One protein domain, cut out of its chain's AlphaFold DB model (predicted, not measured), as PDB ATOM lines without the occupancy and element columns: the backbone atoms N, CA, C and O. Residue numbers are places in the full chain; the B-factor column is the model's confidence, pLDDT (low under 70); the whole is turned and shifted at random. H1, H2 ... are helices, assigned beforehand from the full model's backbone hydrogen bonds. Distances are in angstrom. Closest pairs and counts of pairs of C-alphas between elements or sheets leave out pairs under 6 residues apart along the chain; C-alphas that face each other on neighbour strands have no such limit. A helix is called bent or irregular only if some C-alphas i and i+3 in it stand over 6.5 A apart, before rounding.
ATOM      1  N   PHE A   8      64.389 185.598 182.853       40.16
ATOM      2  CA  PHE A   8      65.244 185.983 181.727       40.16
ATOM      3  C   PHE A   8      66.728 186.028 182.140       40.16
ATOM      4  O   PHE A   8      67.588 185.515 181.431       40.16
ATOM      5  N   CYS A   9      67.033 186.512 183.349       38.03
ATOM      6  CA  CYS A   9      68.377 186.446 183.929       38.03
ATOM      7  C   CYS A   9      68.867 185.006 184.190       38.03
ATOM      8  O   CYS A   9      70.067 184.755 184.106       38.03
ATOM      9  N   THR A  10      67.977 184.043 184.465       41.66
ATOM     10  CA  THR A  10      68.351 182.618 184.569       41.66
ATOM     11  C   THR A  10      68.766 182.037 183.210       41.66
ATOM     12  O   THR A  10      69.754 181.314 183.137       41.66
ATOM     13  N   ALA A  11      68.084 182.414 182.122       41.22
ATOM     14  CA  ALA A  11      68.488 182.049 180.760       41.22
ATOM     15  C   ALA A  11      69.816 182.718 180.345       41.22
ATOM     16  O   ALA A  11      70.661 182.075 179.724       41.22
ATOM     17  N   LEU A  12      70.063 183.968 180.768       43.19
ATOM     18  CA  LEU A  12      71.365 184.629 180.591       43.19
ATOM     19  C   LEU A  12      72.507 183.955 181.373       43.19
ATOM     20  O   LEU A  12      73.636 183.941 180.889       43.19
ATOM     21  N   ARG A  13      72.239 183.348 182.539       47.06
ATOM     22  CA  ARG A  13      73.231 182.501 183.235       47.06
ATOM     23  C   ARG A  13      73.586 181.251 182.417       47.06
ATOM     24  O   ARG A  13      74.748 180.857 182.394       47.06
ATOM     25  N   GLY A  14      72.625 180.683 181.682       50.75
ATOM     26  CA  GLY A  14      72.866 179.591 180.729       50.75
ATOM     27  C   GLY A  14      73.738 179.998 179.533       50.75
ATOM     28  O   GLY A  14      74.595 179.227 179.112       50.75
ATOM     29  N   LEU A  15      73.596 181.233 179.033       51.59
ATOM     30  CA  LEU A  15      74.445 181.769 177.954       51.59
ATOM     31  C   LEU A  15      75.919 181.908 178.368       51.59
ATOM     32  O   LEU A  15      76.803 181.619 177.564       51.59
ATOM     33  N   GLY A  16      76.192 182.277 179.624       57.22
ATOM     34  CA  GLY A  16      77.557 182.264 180.167       57.22
ATOM     35  C   GLY A  16      78.176 180.863 180.142       57.22
ATOM     36  O   GLY A  16      79.318 180.694 179.721       57.22
ATOM     37  N   SER A  17      77.386 179.838 180.482       67.06
ATOM     38  CA  SER A  17      77.819 178.437 180.404       67.06
ATOM     39  C   SER A  17      78.088 177.970 178.971       67.06
ATOM     40  O   SER A  17      78.982 177.157 178.762       67.06
ATOM     41  N   ILE A  18      77.355 178.481 177.976       75.69
ATOM     42  CA  ILE A  18      77.589 178.153 176.560       75.69
ATOM     43  C   ILE A  18      78.945 178.688 176.095       75.69
ATOM     44  O   ILE A  18      79.676 177.975 175.412       75.69
ATOM     45  N   MET A  19      79.312 179.909 176.499       78.38
ATOM     46  CA  MET A  19      80.629 180.471 176.180       78.38
ATOM     47  C   MET A  19      81.760 179.626 176.783       78.38
ATOM     48  O   MET A  19      82.774 179.399 176.129       78.38
ATOM     49  N   ILE A  20      81.563 179.104 177.999       83.44
ATOM     50  CA  ILE A  20      82.526 178.202 178.641       83.44
ATOM     51  C   ILE A  20      82.698 176.914 177.835       83.44
ATOM     52  O   ILE A  20      83.819 176.524 177.516       83.44
ATOM     53  N   LEU A  21      81.591 176.284 177.439       86.25
ATOM     54  CA  LEU A  21      81.628 175.072 176.620       86.25
ATOM     55  C   LEU A  21      82.267 175.312 175.247       86.25
ATOM     56  O   LEU A  21      82.981 174.443 174.754       86.25
ATOM     57  N   LEU A  22      82.057 176.487 174.645       84.94
ATOM     58  CA  LEU A  22      82.696 176.863 173.385       84.94
ATOM     59  C   LEU A  22      84.222 176.937 173.530       84.94
ATOM     60  O   LEU A  22      84.932 176.340 172.725       84.94
ATOM     61  N   VAL A  23      84.725 177.624 174.562       86.44
ATOM     62  CA  VAL A  23      86.171 177.724 174.822       86.44
ATOM     63  C   VAL A  23      86.766 176.338 175.074       86.44
ATOM     64  O   VAL A  23      87.752 175.974 174.436       86.44
ATOM     65  N   LEU A  24      86.134 175.524 175.926       90.25
ATOM     66  CA  LEU A  24      86.594 174.159 176.203       90.25
ATOM     67  C   LEU A  24      86.567 173.264 174.956       90.25
ATOM     68  O   LEU A  24      87.462 172.441 174.778       90.25
ATOM     69  N   SER A  25      85.586 173.445 174.070       89.56
ATOM     70  CA  SER A  25      85.514 172.739 172.788       89.56
ATOM     71  C   SER A  25      86.684 173.110 171.871       89.56
ATOM     72  O   SER A  25      87.353 172.222 171.346       89.56
ATOM     73  N   ILE A  26      87.002 174.403 171.735       88.00
ATOM     74  CA  ILE A  26      88.147 174.872 170.933       88.00
ATOM     75  C   ILE A  26      89.463 174.310 171.487       88.00
ATOM     76  O   ILE A  26      90.290 173.805 170.723       88.00
ATOM     77  N   VAL A  27      89.641 174.340 172.811       91.38
ATOM     78  CA  VAL A  27      90.810 173.754 173.483       91.38
ATOM     79  C   VAL A  27      90.880 172.245 173.241       91.38
ATOM     80  O   VAL A  27      91.943 171.732 172.899       91.38
ATOM     81  N   GLY A  28      89.756 171.532 173.341       91.50
ATOM     82  CA  GLY A  28      89.682 170.089 173.103       91.50
ATOM     83  C   GLY A  28      90.025 169.692 171.665       91.50
ATOM     84  O   GLY A  28      90.812 168.770 171.449       91.50
ATOM     85  N   VAL A  29      89.501 170.417 170.670       89.94
ATOM     86  CA  VAL A  29      89.846 170.202 169.254       89.94
ATOM     87  C   VAL A  29      91.327 170.493 169.009       89.94
ATOM     88  O   VAL A  29      92.000 169.717 168.329       89.94
ATOM     89  N   THR A  30      91.861 171.554 169.620       90.31
ATOM     90  CA  THR A  30      93.286 171.904 169.525       90.31
ATOM     91  C   THR A  30      94.169 170.821 170.146       90.31
ATOM     92  O   THR A  30      95.152 170.404 169.534       90.31
ATOM     93  N   TYR A  31      93.789 170.297 171.315       93.62
ATOM     94  CA  TYR A  31      94.474 169.181 171.966       93.62
ATOM     95  C   TYR A  31      94.507 167.942 171.072       93.62
ATOM     96  O   TYR A  31      95.569 167.361 170.856       93.62
ATOM     97  N   TYR A  32      93.358 167.559 170.509       91.12
ATOM     98  CA  TYR A  32      93.271 166.417 169.604       91.12
ATOM     99  C   TYR A  32      94.180 166.594 168.378       91.12
ATOM    100  O   TYR A  32      94.963 165.699 168.055       91.12
ATOM    101  N   ALA A  33      94.131 167.761 167.730       89.38
ATOM    102  CA  ALA A  33      94.949 168.047 166.556       89.38
ATOM    103  C   ALA A  33      96.453 167.994 166.876       89.38
ATOM    104  O   ALA A  33      97.210 167.328 166.171       89.38
ATOM    105  N   VAL A  34      96.902 168.660 167.943       89.38
ATOM    106  CA  VAL A  34      98.330 168.743 168.289       89.38
ATOM    107  C   VAL A  34      98.842 167.414 168.847       89.38
ATOM    108  O   VAL A  34      99.821 166.870 168.337       89.38
ATOM    109  N   VAL A  35      98.186 166.875 169.875       93.12
ATOM    110  CA  VAL A  35      98.702 165.737 170.648       93.12
ATOM    111  C   VAL A  35      98.418 164.410 169.969       93.12
ATOM    112  O   VAL A  35      99.328 163.606 169.811       93.12
ATOM    113  N   VAL A  36      97.170 164.163 169.572       90.50
ATOM    114  CA  VAL A  36      96.768 162.841 169.071       90.50
ATOM    115  C   VAL A  36      97.155 162.675 167.608       90.50
ATOM    116  O   VAL A  36      97.676 161.629 167.236       90.50
ATOM    117  N   TYR A  37      96.915 163.695 166.783       88.06
ATOM    118  CA  TYR A  37      97.077 163.566 165.338       88.06
ATOM    119  C   TYR A  37      98.492 163.894 164.841       88.06
ATOM    120  O   TYR A  37      99.074 163.095 164.114       88.06
ATOM    121  N   ASN A  38      99.066 165.037 165.232       86.00
ATOM    122  CA  ASN A  38     100.355 165.485 164.686       86.00
ATOM    123  C   ASN A  38     101.563 164.900 165.438       86.00
ATOM    124  O   ASN A  38     102.419 164.255 164.834       86.00
ATOM    125  N   TYR A  39     101.649 165.104 166.757       89.75
ATOM    126  CA  TYR A  39     102.852 164.744 167.525       89.75
ATOM    127  C   TYR A  39     102.798 163.357 168.176       89.75
ATOM    128  O   TYR A  39     103.846 162.781 168.458       89.75
ATOM    129  N   GLY A  40     101.607 162.789 168.371       89.62
ATOM    130  CA  GLY A  40     101.418 161.447 168.924       89.62
ATOM    131  C   GLY A  40     102.119 160.359 168.104       89.62
ATOM    132  O   GLY A  40     102.944 159.636 168.661       89.62
ATOM    133  N   PRO A  41     101.886 160.260 166.781       89.38
ATOM    134  CA  PRO A  41     102.578 159.292 165.929       89.38
ATOM    135  C   PRO A  41     104.097 159.519 165.868       89.38
ATOM    136  O   PRO A  41     104.865 158.559 165.828       89.38
ATOM    137  N   ALA A  42     104.546 160.780 165.926       88.44
ATOM    138  CA  ALA A  42     105.965 161.139 165.897       88.44
ATOM    139  C   ALA A  42     106.751 160.635 167.128       88.44
ATOM    140  O   ALA A  42     107.968 160.442 167.051       88.44
ATOM    141  N   LEU A  43     106.072 160.344 168.245       89.88
ATOM    142  CA  LEU A  43     106.693 159.693 169.404       89.88
ATOM    143  C   LEU A  43     107.143 158.258 169.106       89.88
ATOM    144  O   LEU A  43     108.124 157.798 169.682       89.88
ATOM    145  N   PHE A  44     106.460 157.568 168.194       88.69
ATOM    146  CA  PHE A  44     106.752 156.177 167.842       88.69
ATOM    147  C   PHE A  44     107.683 156.045 166.628       88.69
ATOM    148  O   PHE A  44     108.130 154.943 166.323       88.69
ATOM    149  N   ALA A  45     107.997 157.154 165.948       84.31
ATOM    150  CA  ALA A  45     108.840 157.165 164.749       84.31
ATOM    151  C   ALA A  45     110.335 156.903 165.036       84.31
ATOM    152  O   ALA A  45     111.064 156.485 164.137       84.31
ATOM    153  N   GLY A  46     110.789 157.118 166.277       85.44
ATOM    154  CA  GLY A  46     112.184 156.970 166.690       85.44
ATOM    155  C   GLY A  46     113.112 158.083 166.179       85.44
ATOM    156  O   GLY A  46     112.819 158.797 165.225       85.44
ATOM    157  N   GLY A  47     114.277 158.238 166.815       88.69
ATOM    158  CA  GLY A  47     115.299 159.207 166.399       88.69
ATOM    159  C   GLY A  47     115.017 160.656 166.822       88.69
ATOM    160  O   GLY A  47     114.421 160.918 167.867       88.69
ATOM    161  N   ALA A  48     115.493 161.621 166.029       88.00
ATOM    162  CA  ALA A  48     115.408 163.051 166.353       88.00
ATOM    163  C   ALA A  48     113.965 163.596 166.360       88.00
ATOM    164  O   ALA A  48     113.657 164.514 167.119       88.00
ATOM    165  N   SER A  49     113.073 163.008 165.559       86.81
ATOM    166  CA  SER A  49     111.647 163.358 165.507       86.81
ATOM    167  C   SER A  49     110.942 163.088 166.836       86.81
ATOM    168  O   SER A  49     110.141 163.907 167.278       86.81
ATOM    169  N   THR A  50     111.294 162.001 167.525       92.00
ATOM    170  CA  THR A  50     110.759 161.678 168.853       92.00
ATOM    171  C   THR A  50     111.205 162.687 169.908       92.00
ATOM    172  O   THR A  50     110.383 163.125 170.709       92.00
ATOM    173  N   LEU A  51     112.474 163.110 169.896       92.31
ATOM    174  CA  LEU A  51     112.968 164.133 170.828       92.31
ATOM    175  C   LEU A  51     112.266 165.479 170.615       92.31
ATOM    176  O   LEU A  51     111.857 166.121 171.582       92.31
ATOM    177  N   LEU A  52     112.083 165.879 169.354       90.00
ATOM    178  CA  LEU A  52     111.341 167.088 169.004       90.00
ATOM    179  C   LEU A  52     109.877 166.996 169.454       90.00
ATOM    180  O   LEU A  52     109.370 167.926 170.079       90.00
ATOM    181  N   ALA A  53     109.214 165.868 169.181       90.81
ATOM    182  CA  ALA A  53     107.828 165.643 169.577       90.81
ATOM    183  C   ALA A  53     107.658 165.683 171.099       90.81
ATOM    184  O   ALA A  53     106.744 166.341 171.591       90.81
ATOM    185  N   LEU A  54     108.571 165.066 171.856       94.00
ATOM    186  CA  LEU A  54     108.578 165.144 173.316       94.00
ATOM    187  C   LEU A  54     108.731 166.585 173.810       94.00
ATOM    188  O   LEU A  54     107.966 167.013 174.672       94.00
ATOM    189  N   ALA A  55     109.679 167.346 173.259       92.44
ATOM    190  CA  ALA A  55     109.897 168.735 173.657       92.44
ATOM    191  C   ALA A  55     108.659 169.610 173.395       92.44
ATOM    192  O   ALA A  55     108.234 170.361 174.276       92.44
ATOM    193  N   VAL A  56     108.046 169.476 172.214       91.06
ATOM    194  CA  VAL A  56     106.834 170.223 171.844       91.06
ATOM    195  C   VAL A  56     105.657 169.827 172.733       91.06
ATOM    196  O   VAL A  56     104.961 170.702 173.245       91.06
ATOM    197  N   LEU A  57     105.445 168.528 172.967       93.62
ATOM    198  CA  LEU A  57     104.347 168.041 173.802       93.62
ATOM    199  C   LEU A  57     104.492 168.475 175.260       93.62
ATOM    200  O   LEU A  57     103.493 168.866 175.861       93.62
ATOM    201  N   LEU A  58     105.702 168.446 175.827       94.88
ATOM    202  CA  LEU A  58     105.948 168.918 177.193       94.88
ATOM    203  C   LEU A  58     105.629 170.407 177.334       94.88
ATOM    204  O   LEU A  58     104.914 170.796 178.260       94.88
ATOM    205  N   LEU A  59     106.102 171.231 176.396       92.56
ATOM    206  CA  LEU A  59     105.805 172.661 176.387       92.56
ATOM    207  C   LEU A  59     104.302 172.922 176.210       92.56
ATOM    208  O   LEU A  59     103.730 173.724 176.945       92.56
ATOM    209  N   PHE A  60     103.654 172.221 175.278       91.94
ATOM    210  CA  PHE A  60     102.219 172.348 175.023       91.94
ATOM    211  C   PHE A  60     101.382 172.004 176.261       91.94
ATOM    212  O   PHE A  60     100.502 172.775 176.631       91.94
ATOM    213  N   HIS A  61     101.672 170.894 176.946       94.44
ATOM    214  CA  HIS A  61     100.934 170.510 178.154       94.44
ATOM    215  C   HIS A  61     101.167 171.488 179.305       94.44
ATOM    216  O   HIS A  61     100.217 171.817 180.011       94.44
ATOM    217  N   PHE A  62     102.397 171.981 179.485       93.00
ATOM    218  CA  PHE A  62     102.679 173.007 180.487       93.00
ATOM    219  C   PHE A  62     101.811 174.253 180.262       93.00
ATOM    220  O   PHE A  62     101.157 174.735 181.185       93.00
ATOM    221  N   LEU A  63     101.747 174.738 179.022       89.06
ATOM    222  CA  LEU A  63     100.947 175.910 178.674       89.06
ATOM    223  C   LEU A  63      99.449 175.649 178.777       89.06
ATOM    224  O   LEU A  63      98.740 176.493 179.308       89.06
ATOM    225  N   LEU A  64      98.981 174.471 178.358       90.31
ATOM    226  CA  LEU A  64      97.583 174.067 178.494       90.31
ATOM    227  C   LEU A  64      97.143 174.038 179.962       90.31
ATOM    228  O   LEU A  64      96.062 174.520 180.292       90.31
ATOM    229  N   VAL A  65      97.979 173.500 180.856       93.12
ATOM    230  CA  VAL A  65      97.709 173.514 182.300       93.12
ATOM    231  C   VAL A  65      97.616 174.952 182.804       93.12
ATOM    232  O   VAL A  65      96.676 175.281 183.525       93.12
ATOM    233  N   MET A  66      98.536 175.826 182.392       89.50
ATOM    234  CA  MET A  66      98.515 177.237 182.784       89.50
ATOM    235  C   MET A  66      97.308 178.002 182.223       89.50
ATOM    236  O   MET A  66      96.719 178.802 182.955       89.50
ATOM    237  N   LEU A  67      96.907 177.742 180.973       88.44
ATOM    238  CA  LEU A  67      95.689 178.286 180.373       88.44
ATOM    239  C   LEU A  67      94.481 177.858 181.193       88.44
ATOM    240  O   LEU A  67      93.732 178.710 181.661       88.44
ATOM    241  N   LEU A  68      94.278 176.548 181.357       89.25
ATOM    242  CA  LEU A  68      93.090 176.020 182.019       89.25
ATOM    243  C   LEU A  68      93.026 176.490 183.469       89.25
ATOM    244  O   LEU A  68      91.958 176.887 183.924       89.25
ATOM    245  N   TRP A  69      94.159 176.522 184.177       90.19
ATOM    246  CA  TRP A  69      94.211 177.057 185.534       90.19
ATOM    247  C   TRP A  69      93.810 178.537 185.562       90.19
ATOM    248  O   TRP A  69      92.920 178.911 186.322       90.19
ATOM    249  N   SER A  70      94.386 179.373 184.698       86.50
ATOM    250  CA  SER A  70      94.050 180.805 184.642       86.50
ATOM    251  C   SER A  70      92.597 181.042 184.220       86.50
ATOM    252  O   SER A  70      91.925 181.928 184.736       86.50
ATOM    253  N   TYR A  71      92.089 180.232 183.296       85.38
ATOM    254  CA  TYR A  71      90.716 180.307 182.819       85.38
ATOM    255  C   TYR A  71      89.724 179.938 183.923       85.38
ATOM    256  O   TYR A  71      88.803 180.701 184.215       85.38
ATOM    257  N   PHE A  72      89.930 178.796 184.580       86.38
ATOM    258  CA  PHE A  72      89.054 178.347 185.655       86.38
ATOM    259  C   PHE A  72      89.179 179.198 186.915       86.38
ATOM    260  O   PHE A  72      88.176 179.357 187.607       86.38
ATOM    261  N   SER A  73      90.342 179.799 187.195       79.12
ATOM    262  CA  SER A  73      90.437 180.768 188.287       79.12
ATOM    263  C   SER A  73      89.510 181.952 188.020       79.12
ATOM    264  O   SER A  73      88.752 182.318 188.904       79.12
ATOM    265  N   VAL A  74      89.443 182.481 186.796       80.75
ATOM    266  CA  VAL A  74      88.509 183.568 186.456       80.75
ATOM    267  C   VAL A  74      87.051 183.103 186.471       80.75
ATOM    268  O   VAL A  74      86.193 183.810 186.991       80.75
ATOM    269  N   VAL A  75      86.749 181.920 185.925       79.44
ATOM    270  CA  VAL A  75      85.371 181.398 185.849       79.44
ATOM    271  C   VAL A  75      84.789 181.092 187.231       79.44
ATOM    272  O   VAL A  75      83.595 181.307 187.443       79.44
ATOM    273  N   PHE A  76      85.601 180.575 188.156       76.31
ATOM    274  CA  PHE A  76      85.141 180.147 189.480       76.31
ATOM    275  C   PHE A  76      85.400 181.161 190.597       76.31
ATOM    276  O   PHE A  76      84.857 180.984 191.688       76.31
ATOM    277  N   THR A  77      86.190 182.213 190.364       71.38
ATOM    278  CA  THR A  77      86.382 183.263 191.372       71.38
ATOM    279  C   THR A  77      85.128 184.122 191.468       71.38
ATOM    280  O   THR A  77      84.663 184.690 190.480       71.38
ATOM    281  N   ASP A  78      84.586 184.224 192.681       64.19
ATOM    282  CA  ASP A  78      83.495 185.144 192.988       64.19
ATOM    283  C   ASP A  78      83.964 186.586 192.705       64.19
ATOM    284  O   ASP A  78      85.015 186.986 193.215       64.19
ATOM    285  N   HIS A 141      86.280 194.085 183.619       37.16
ATOM    286  CA  HIS A 141      86.762 192.736 183.233       37.16
ATOM    287  C   HIS A 141      88.112 192.801 182.472       37.16
ATOM    288  O   HIS A 141      88.308 193.741 181.704       37.16
ATOM    289  N   CYS A 142      89.023 191.821 182.618       42.50
ATOM    290  CA  CYS A 142      90.336 191.815 181.937       42.50
ATOM    291  C   CYS A 142      90.794 190.402 181.501       42.50
ATOM    292  O   CYS A 142      90.574 189.438 182.227       42.50
ATOM    293  N   SER A 143      91.452 190.286 180.335       50.25
ATOM    294  CA  SER A 143      91.931 189.032 179.710       50.25
ATOM    295  C   SER A 143      93.341 189.220 179.120       50.25
ATOM    296  O   SER A 143      93.499 189.668 177.986       50.25
ATOM    297  N   PHE A 144      94.374 188.929 179.919       48.59
ATOM    298  CA  PHE A 144      95.798 189.074 179.560       48.59
ATOM    299  C   PHE A 144      96.452 187.730 179.183       48.59
ATOM    300  O   PHE A 144      97.265 187.650 178.267       48.59
ATOM    301  N   TYR A 145      96.060 186.639 179.844       50.66
ATOM    302  CA  TYR A 145      96.660 185.316 179.627       50.66
ATOM    303  C   TYR A 145      96.261 184.677 178.292       50.66
ATOM    304  O   TYR A 145      97.070 183.994 177.669       50.66
ATOM    305  N   THR A 146      95.071 185.004 177.795       55.12
ATOM    306  CA  THR A 146      94.531 184.522 176.518       55.12
ATOM    307  C   THR A 146      95.371 184.958 175.303       55.12
ATOM    308  O   THR A 146      95.292 184.339 174.257       55.12
ATOM    309  N   PHE A 147      96.199 186.003 175.408       51.38
ATOM    310  CA  PHE A 147      96.990 186.544 174.288       51.38
ATOM    311  C   PHE A 147      98.342 185.858 174.105       51.38
ATOM    312  O   PHE A 147      98.828 185.687 172.981       51.38
ATOM    313  N   LEU A 148      98.984 185.517 175.220       57.94
ATOM    314  CA  LEU A 148     100.330 184.956 175.200       57.94
ATOM    315  C   LEU A 148     100.315 183.547 174.606       57.94
ATOM    316  O   LEU A 148     101.173 183.211 173.792       57.94
ATOM    317  N   GLU A 149      99.306 182.755 174.955       57.72
ATOM    318  CA  GLU A 149      99.148 181.390 174.461       57.72
ATOM    319  C   GLU A 149      98.878 181.350 172.956       57.72
ATOM    320  O   GLU A 149      99.553 180.654 172.197       57.72
ATOM    321  N   THR A 150      97.938 182.158 172.494       61.78
ATOM    322  CA  THR A 150      97.512 182.170 171.098       61.78
ATOM    323  C   THR A 150      98.616 182.638 170.148       61.78
ATOM    324  O   THR A 150      98.736 182.142 169.022       61.78
ATOM    325  N   THR A 151      99.470 183.557 170.616       69.62
ATOM    326  CA  THR A 151     100.604 184.079 169.836       69.62
ATOM    327  C   THR A 151     101.667 183.006 169.653       69.62
ATOM    328  O   THR A 151     102.223 182.853 168.565       69.62
ATOM    329  N   LEU A 152     101.906 182.201 170.689       67.69
ATOM    330  CA  LEU A 152     102.829 181.077 170.610       67.69
ATOM    331  C   LEU A 152     102.308 179.976 169.672       67.69
ATOM    332  O   LEU A 152     103.070 179.479 168.839       67.69
ATOM    333  N   VAL A 153     101.014 179.642 169.750       62.69
ATOM    334  CA  VAL A 153     100.386 178.652 168.857       62.69
ATOM    335  C   VAL A 153     100.510 179.093 167.396       62.69
ATOM    336  O   VAL A 153     100.938 178.308 166.549       62.69
ATOM    337  N   THR A 154     100.258 180.371 167.112       69.06
ATOM    338  CA  THR A 154     100.408 180.961 165.773       69.06
ATOM    339  C   THR A 154     101.822 180.791 165.206       69.06
ATOM    340  O   THR A 154     101.986 180.337 164.072       69.06
ATOM    341  N   LEU A 155     102.852 181.120 165.990       75.56
ATOM    342  CA  LEU A 155     104.248 181.025 165.546       75.56
ATOM    343  C   LEU A 155     104.698 179.571 165.348       75.56
ATOM    344  O   LEU A 155     105.459 179.286 164.427       75.56
ATOM    345  N   SER A 156     104.201 178.646 166.173       66.44
ATOM    346  CA  SER A 156     104.561 177.222 166.099       66.44
ATOM    347  C   SER A 156     103.997 176.502 164.866       66.44
ATOM    348  O   SER A 156     104.605 175.558 164.356       66.44
ATOM    349  N   LEU A 157     102.853 176.961 164.352       64.12
ATOM    350  CA  LEU A 157     102.165 176.341 163.219       64.12
ATOM    351  C   LEU A 157     102.510 176.982 161.868       64.12
ATOM    352  O   LEU A 157     102.236 176.386 160.828       64.12
ATOM    353  N   LEU A 158     103.165 178.147 161.859       68.38
ATOM    354  CA  LEU A 158     103.587 178.839 160.638       68.38
ATOM    355  C   LEU A 158     104.430 177.960 159.681       68.38
ATOM    356  O   LEU A 158     104.141 177.971 158.484       68.38
ATOM    357  N   PRO A 159     105.397 177.140 160.143       63.75
ATOM    358  CA  PRO A 159     106.157 176.257 159.251       63.75
ATOM    359  C   PRO A 159     105.301 175.144 158.629       63.75
ATOM    360  O   PRO A 159     105.521 174.768 157.483       63.75
ATOM    361  N   HIS A 160     104.294 174.652 159.359       60.12
ATOM    362  CA  HIS A 160     103.372 173.607 158.897       60.12
ATOM    363  C   HIS A 160     102.354 174.159 157.891       60.12
ATOM    364  O   HIS A 160     102.002 173.488 156.928       60.12
ATOM    365  N   PHE A 161     101.925 175.408 158.077       63.59
ATOM    366  CA  PHE A 161     101.112 176.132 157.106       63.59
ATOM    367  C   PHE A 161     101.874 176.379 155.796       63.59
ATOM    368  O   PHE A 161     101.325 176.174 154.721       63.59
ATOM    369  N   ILE A 162     103.156 176.753 155.869       61.72
ATOM    370  CA  ILE A 162     104.014 176.885 154.678       61.72
ATOM    371  C   ILE A 162     104.200 175.520 153.990       61.72
ATOM    372  O   ILE A 162     104.139 175.435 152.763       61.72
ATOM    373  N   ALA A 163     104.348 174.443 154.771       57.53
ATOM    374  CA  ALA A 163     104.430 173.075 154.258       57.53
ATOM    375  C   ALA A 163     103.130 172.603 153.571       57.53
ATOM    376  O   ALA A 163     103.192 171.847 152.612       57.53
ATOM    377  N   PHE A 164     101.959 173.082 154.008       54.44
ATOM    378  CA  PHE A 164     100.655 172.766 153.404       54.44
ATOM    379  C   PHE A 164     100.464 173.355 151.994       54.44
ATOM    380  O   PHE A 164      99.713 172.803 151.196       54.44
ATOM    381  N   PHE A 165     101.136 174.468 151.678       54.69
ATOM    382  CA  PHE A 165     101.106 175.105 150.352       54.69
ATOM    383  C   PHE A 165     102.302 174.737 149.461       54.69
ATOM    384  O   PHE A 165     102.421 175.259 148.353       54.69
ATOM    385  N   SER A 166     103.195 173.865 149.927       51.59
ATOM    386  CA  SER A 166     104.186 173.215 149.066       51.59
ATOM    387  C   SER A 166     103.609 171.870 148.630       51.59
ATOM    388  O   SER A 166     103.011 171.194 149.458       51.59
ATOM    389  N   ASP A 167     103.738 171.509 147.348       41.66
ATOM    390  CA  ASP A 167     103.247 170.250 146.752       41.66
ATOM    391  C   ASP A 167     103.942 169.014 147.367       41.66
ATOM    392  O   ASP A 167     104.756 168.336 146.741       41.66
ATOM    393  N   ILE A 168     103.669 168.752 148.640       51.81
ATOM    394  CA  ILE A 168     104.165 167.627 149.418       51.81
ATOM    395  C   ILE A 168     102.939 166.772 149.717       51.81
ATOM    396  O   ILE A 168     101.997 167.245 150.350       51.81
ATOM    397  N   ASP A 169     102.938 165.516 149.268       48.16
ATOM    398  CA  ASP A 169     101.907 164.544 149.631       48.16
ATOM    399  C   ASP A 169     101.852 164.415 151.158       48.16
ATOM    400  O   ASP A 169     102.740 163.826 151.779       48.16
ATOM    401  N   ILE A 170     100.826 164.998 151.781       56.94
ATOM    402  CA  ILE A 170     100.643 164.927 153.230       56.94
ATOM    403  C   ILE A 170      99.896 163.625 153.539       56.94
ATOM    404  O   ILE A 170      98.709 163.514 153.214       56.94
ATOM    405  N   PRO A 171     100.531 162.627 154.179       58.22
ATOM    406  CA  PRO A 171      99.835 161.415 154.579       58.22
ATOM    407  C   PRO A 171      98.791 161.752 155.653       58.22
ATOM    408  O   PRO A 171      99.126 162.235 156.734       58.22
ATOM    409  N   GLY A 172      97.511 161.513 155.363       65.56
ATOM    410  CA  GLY A 172      96.424 161.806 156.296       65.56
ATOM    411  C   GLY A 172      95.032 161.627 155.695       65.56
ATOM    412  O   GLY A 172      94.853 161.675 154.480       65.56
ATOM    413  N   SER A 173      94.018 161.424 156.543       78.00
ATOM    414  CA  SER A 173      92.628 161.448 156.075       78.00
ATOM    415  C   SER A 173      92.194 162.897 155.785       78.00
ATOM    416  O   SER A 173      92.594 163.807 156.520       78.00
ATOM    417  N   PRO A 174      91.331 163.146 154.779       78.62
ATOM    418  CA  PRO A 174      90.841 164.496 154.479       78.62
ATOM    419  C   PRO A 174      90.204 165.195 155.688       78.62
ATOM    420  O   PRO A 174      90.370 166.398 155.876       78.62
ATOM    421  N   ALA A 175      89.523 164.428 156.547       75.25
ATOM    422  CA  ALA A 175      88.927 164.936 157.777       75.25
ATOM    423  C   ALA A 175      89.982 165.487 158.747       75.25
ATOM    424  O   ALA A 175      89.794 166.561 159.308       75.25
ATOM    425  N   ALA A 176      91.109 164.797 158.918       71.88
ATOM    426  CA  ALA A 176      92.137 165.220 159.859       71.88
ATOM    427  C   ALA A 176      92.990 166.390 159.335       71.88
ATOM    428  O   ALA A 176      93.384 167.269 160.109       71.88
ATOM    429  N   LEU A 177      93.197 166.462 158.016       78.81
ATOM    430  CA  LEU A 177      93.764 167.645 157.363       78.81
ATOM    431  C   LEU A 177      92.851 168.865 157.555       78.81
ATOM    432  O   LEU A 177      93.322 169.923 157.972       78.81
ATOM    433  N   ALA A 178      91.538 168.701 157.359       81.31
ATOM    434  CA  ALA A 178      90.559 169.757 157.608       81.31
ATOM    435  C   ALA A 178      90.526 170.187 159.087       81.31
ATOM    436  O   ALA A 178      90.480 171.383 159.370       81.31
ATOM    437  N   THR A 179      90.607 169.246 160.038       78.50
ATOM    438  CA  THR A 179      90.702 169.563 161.474       78.50
ATOM    439  C   THR A 179      91.965 170.359 161.793       78.50
ATOM    440  O   THR A 179      91.889 171.344 162.526       78.50
ATOM    441  N   THR A 180      93.113 169.980 161.231       79.12
ATOM    442  CA  THR A 180      94.385 170.686 161.452       79.12
ATOM    443  C   THR A 180      94.336 172.101 160.873       79.12
ATOM    444  O   THR A 180      94.678 173.062 161.562       79.12
ATOM    445  N   PHE A 181      93.820 172.252 159.650       82.44
ATOM    446  CA  PHE A 181      93.628 173.552 159.006       82.44
ATOM    447  C   PHE A 181      92.674 174.458 159.800       82.44
ATOM    448  O   PHE A 181      93.003 175.607 160.094       82.44
ATOM    449  N   LEU A 182      91.513 173.935 160.205       81.50
ATOM    450  CA  LEU A 182      90.536 174.694 160.986       81.50
ATOM    451  C   LEU A 182      91.110 175.103 162.348       81.50
ATOM    452  O   LEU A 182      90.937 176.244 162.769       81.50
ATOM    453  N   THR A 183      91.844 174.201 163.005       83.62
ATOM    454  CA  THR A 183      92.534 174.487 164.271       83.62
ATOM    455  C   THR A 183      93.539 175.622 164.099       83.62
ATOM    456  O   THR A 183      93.566 176.535 164.923       83.62
ATOM    457  N   PHE A 184      94.329 175.613 163.022       83.19
ATOM    458  CA  PHE A 184      95.280 176.683 162.726       83.19
ATOM    459  C   PHE A 184      94.584 178.039 162.551       83.19
ATOM    460  O   PHE A 184      94.935 179.001 163.235       83.19
ATOM    461  N   VAL A 185      93.572 178.109 161.681       86.00
ATOM    462  CA  VAL A 185      92.857 179.360 161.384       86.00
ATOM    463  C   VAL A 185      92.170 179.917 162.632       86.00
ATOM    464  O   VAL A 185      92.274 181.115 162.901       86.00
ATOM    465  N   LEU A 186      91.507 179.063 163.420       80.44
ATOM    466  CA  LEU A 186      90.828 179.481 164.648       80.44
ATOM    467  C   LEU A 186      91.812 180.011 165.696       80.44
ATOM    468  O   LEU A 186      91.573 181.077 166.261       80.44
ATOM    469  N   ASN A 187      92.931 179.318 165.926       82.69
ATOM    470  CA  ASN A 187      93.935 179.759 166.898       82.69
ATOM    471  C   ASN A 187      94.649 181.048 166.454       82.69
ATOM    472  O   ASN A 187      94.880 181.927 167.284       82.69
ATOM    473  N   LEU A 188      94.933 181.209 165.156       81.56
ATOM    474  CA  LEU A 188      95.490 182.446 164.599       81.56
ATOM    475  C   LEU A 188      94.527 183.627 164.778       81.56
ATOM    476  O   LEU A 188      94.923 184.686 165.267       81.56
ATOM    477  N   ALA A 189      93.257 183.445 164.407       81.94
ATOM    478  CA  ALA A 189      92.238 184.478 164.559       81.94
ATOM    479  C   ALA A 189      92.071 184.879 166.030       81.94
ATOM    480  O   ALA A 189      92.065 186.069 166.359       81.94
ATOM    481  N   PHE A 190      92.010 183.889 166.926       81.62
ATOM    482  CA  PHE A 190      91.938 184.131 168.359       81.62
ATOM    483  C   PHE A 190      93.182 184.884 168.846       81.62
ATOM    484  O   PHE A 190      93.051 185.883 169.551       81.62
ATOM    485  N   SER A 191      94.371 184.540 168.346       80.06
ATOM    486  CA  SER A 191      95.600 185.246 168.693       80.06
ATOM    487  C   SER A 191      95.624 186.710 168.362       80.06
ATOM    488  O   SER A 191      95.974 187.538 169.203       80.06
ATOM    489  N   LEU A 192      95.273 187.031 167.126       83.00
ATOM    490  CA  LEU A 192      95.253 188.409 166.673       83.00
ATOM    491  C   LEU A 192      94.183 189.204 167.427       83.00
ATOM    492  O   LEU A 192      94.410 190.365 167.769       83.00
ATOM    493  N   SER A 193      93.052 188.569 167.753       82.88
ATOM    494  CA  SER A 193      91.984 189.213 168.519       82.88
ATOM    495  C   SER A 193      92.428 189.593 169.935       82.88
ATOM    496  O   SER A 193      92.229 190.737 170.353       82.88
ATOM    497  N   VAL A 194      93.103 188.692 170.656       79.19
ATOM    498  CA  VAL A 194      93.535 188.987 172.027       79.19
ATOM    499  C   VAL A 194      94.763 189.907 172.024       79.19
ATOM    500  O   VAL A 194      94.887 190.754 172.904       79.19
ATOM    501  N   LEU A 195      95.623 189.842 170.999       79.50
ATOM    502  CA  LEU A 195      96.696 190.825 170.791       79.50
ATOM    503  C   LEU A 195      96.136 192.237 170.681       79.50
ATOM    504  O   LEU A 195      96.587 193.138 171.387       79.50
ATOM    505  N   GLY A 196      95.130 192.417 169.824       80.06
ATOM    506  CA  GLY A 196      94.445 193.695 169.667       80.06
ATOM    507  C   GLY A 196      93.840 194.177 170.984       80.06
ATOM    508  O   GLY A 196      94.013 195.337 171.355       80.06
ATOM    509  N   PHE A 197      93.211 193.271 171.735       77.62
ATOM    510  CA  PHE A 197      92.659 193.569 173.055       77.62
ATOM    511  C   PHE A 197      93.737 193.993 174.066       77.62
ATOM    512  O   PHE A 197      93.565 194.978 174.782       77.62
ATOM    513  N   MET A 198      94.886 193.317 174.097       78.88
ATOM    514  CA  MET A 198      95.990 193.687 174.983       78.88
ATOM    515  C   MET A 198      96.644 195.013 174.610       78.88
ATOM    516  O   MET A 198      96.967 195.803 175.499       78.88
ATOM    517  N   ILE A 199      96.802 195.288 173.313       79.44
ATOM    518  CA  ILE A 199      97.276 196.590 172.835       79.44
ATOM    519  C   ILE A 199      96.298 197.687 173.269       79.44
ATOM    520  O   ILE A 199      96.738 198.702 173.806       79.44
ATOM    521  N   MET A 200      94.988 197.473 173.106       74.62
ATOM    522  CA  MET A 200      93.956 198.414 173.553       74.62
ATOM    523  C   MET A 200      94.072 198.694 175.058       74.62
ATOM    524  O   MET A 200      94.223 199.852 175.446       74.62
ATOM    525  N   HIS A 201      94.115 197.656 175.900       66.50
ATOM    526  CA  HIS A 201      94.255 197.804 177.355       66.50
ATOM    527  C   HIS A 201      95.547 198.516 177.778       66.50
ATOM    528  O   HIS A 201      95.558 199.253 178.767       66.50
ATOM    529  N   ALA A 202      96.642 198.314 177.043       66.38
ATOM    530  CA  ALA A 202      97.901 199.002 177.301       66.38
ATOM    531  C   ALA A 202      97.869 200.480 176.865       66.38
ATOM    532  O   ALA A 202      98.581 201.303 177.447       66.38
ATOM    533  N   TYR A 203      97.069 200.825 175.850       62.34
ATOM    534  CA  TYR A 203      97.081 202.145 175.216       62.34
ATOM    535  C   TYR A 203      95.986 203.098 175.719       62.34
ATOM    536  O   TYR A 203      96.233 204.303 175.799       62.34
ATOM    537  N   GLU A 204      94.818 202.589 176.132       52.66
ATOM    538  CA  GLU A 204      93.658 203.390 176.577       52.66
ATOM    539  C   GLU A 204      93.967 204.297 177.788       52.66
ATOM    540  O   GLU A 204      93.271 205.274 178.049       52.66
ATOM    541  N   LYS A 205      95.078 204.063 178.494       52.28
ATOM    542  CA  LYS A 205      95.486 204.849 179.666       52.28
ATOM    543  C   LYS A 205      96.302 206.119 179.389       52.28
ATOM    544  O   LYS A 205      96.605 206.838 180.337       52.28
TER     545      LYS A 205
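AT A GLANCE: This is residues 8 to 78 and 141 to 205 of the 264 residues of an uncharacterized protein of Oryza punctata (UniProt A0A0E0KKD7). Two helical hairpins, H1 with H2 and H3 with H4, pack together: the long H4 crosses slantwise over H1 and H3, and H2 packs on these same two helices from the side away from H4. The four helices touch in a ring, H1 to H2 to H3 to H4 and back to H1; residues 8 to 15 of H1 stick out at one end of the longest axis, and the loop of residues 165 to 171 sticks out at the opposite end. The printed part has 136 residues with four named helices, in the order H1, H2, H3, H4, and no named strand; the class is all helix. The whole is only just loose, close to compact, with a radius of gyration of the C-alphas of 17.3 A, and only just elongated, spanning 53 by 35 by 27 A.

HOW THE PARTS SIT: H1, residues 8 to 42, has a kink of 27 degrees near residue 36. It touches H2, residues 48 to 76, with residues 35 to 42 alone; the closest C-alphas, of Tyr 39 and Ala 53, are 5.5 A apart. This hairpin runs opposite ways at a shallow tilt of 10 degrees. H2 touches H3, residues 145 to 164, with residues 63 to 70 alone, closest at the C-alphas of Leu 67 and Tyr 145, 7.1 A; the tilt of 32 degrees is shallow, only just short of steep. H3 has a kink of 38 degrees near residue 157. It forms a hairpin with H4, residues 174 to 205: they touch with 24 pairs of C-alphas within 8 A, closest at Thr 150 and Ser 191, 4.3 A, and run opposite ways at a steep tilt of 40 degrees. H4 touches H1 with residues 176 to 183 alone, closest at the C-alphas of Thr 180 and Ala 33, 5.8 A, at a steep tilt of 57 degrees. The helix packing is part aligned, part crossed: 2 of these 4 touching pairs are at a shallow tilt. H1 and H3 are apart, and so are H2 and H4. Every O i to N i+4 pair is within hydrogen-bond range in H2, against 25 of 31 in H1, 12 of 16 in H3 and 27 of 28 in H4.

IN THESE COORDINATES: H1 begins at C-alpha 8, (65.244, 185.983, 181.727), and is 50.3 A long; it is only just irregular, with C-alphas 38 and 41 6.7 A apart. H2 is 41.8 A long and begins at C-alpha 48, (115.408, 163.051, 166.353). H3 is 29.3 A long and irregular, with C-alphas 156 and 159 7.1 A apart. H4, 47.8 A long, ends at C-alpha 205, (95.486, 204.849, 179.666), and is only just irregular, with C-alphas 202 and 205 6.8 A apart.

THE WHOLE: The two C-alphas farthest apart, of Phe 8 and Gly 47, are 58.8 A apart. Residues 79 to 140 are not printed, and C-alphas 78 and 141 are 12.8 A apart across this cut, which falls in the link from H2 to H3. The link from H1 to H2 is tight, that from H3 to H4 short. Mean pLDDT of the printed part is 75.2; 47 residues are under 70: 8 to 17, 78, 141 to 154, 156 to 172 and 201 to 205.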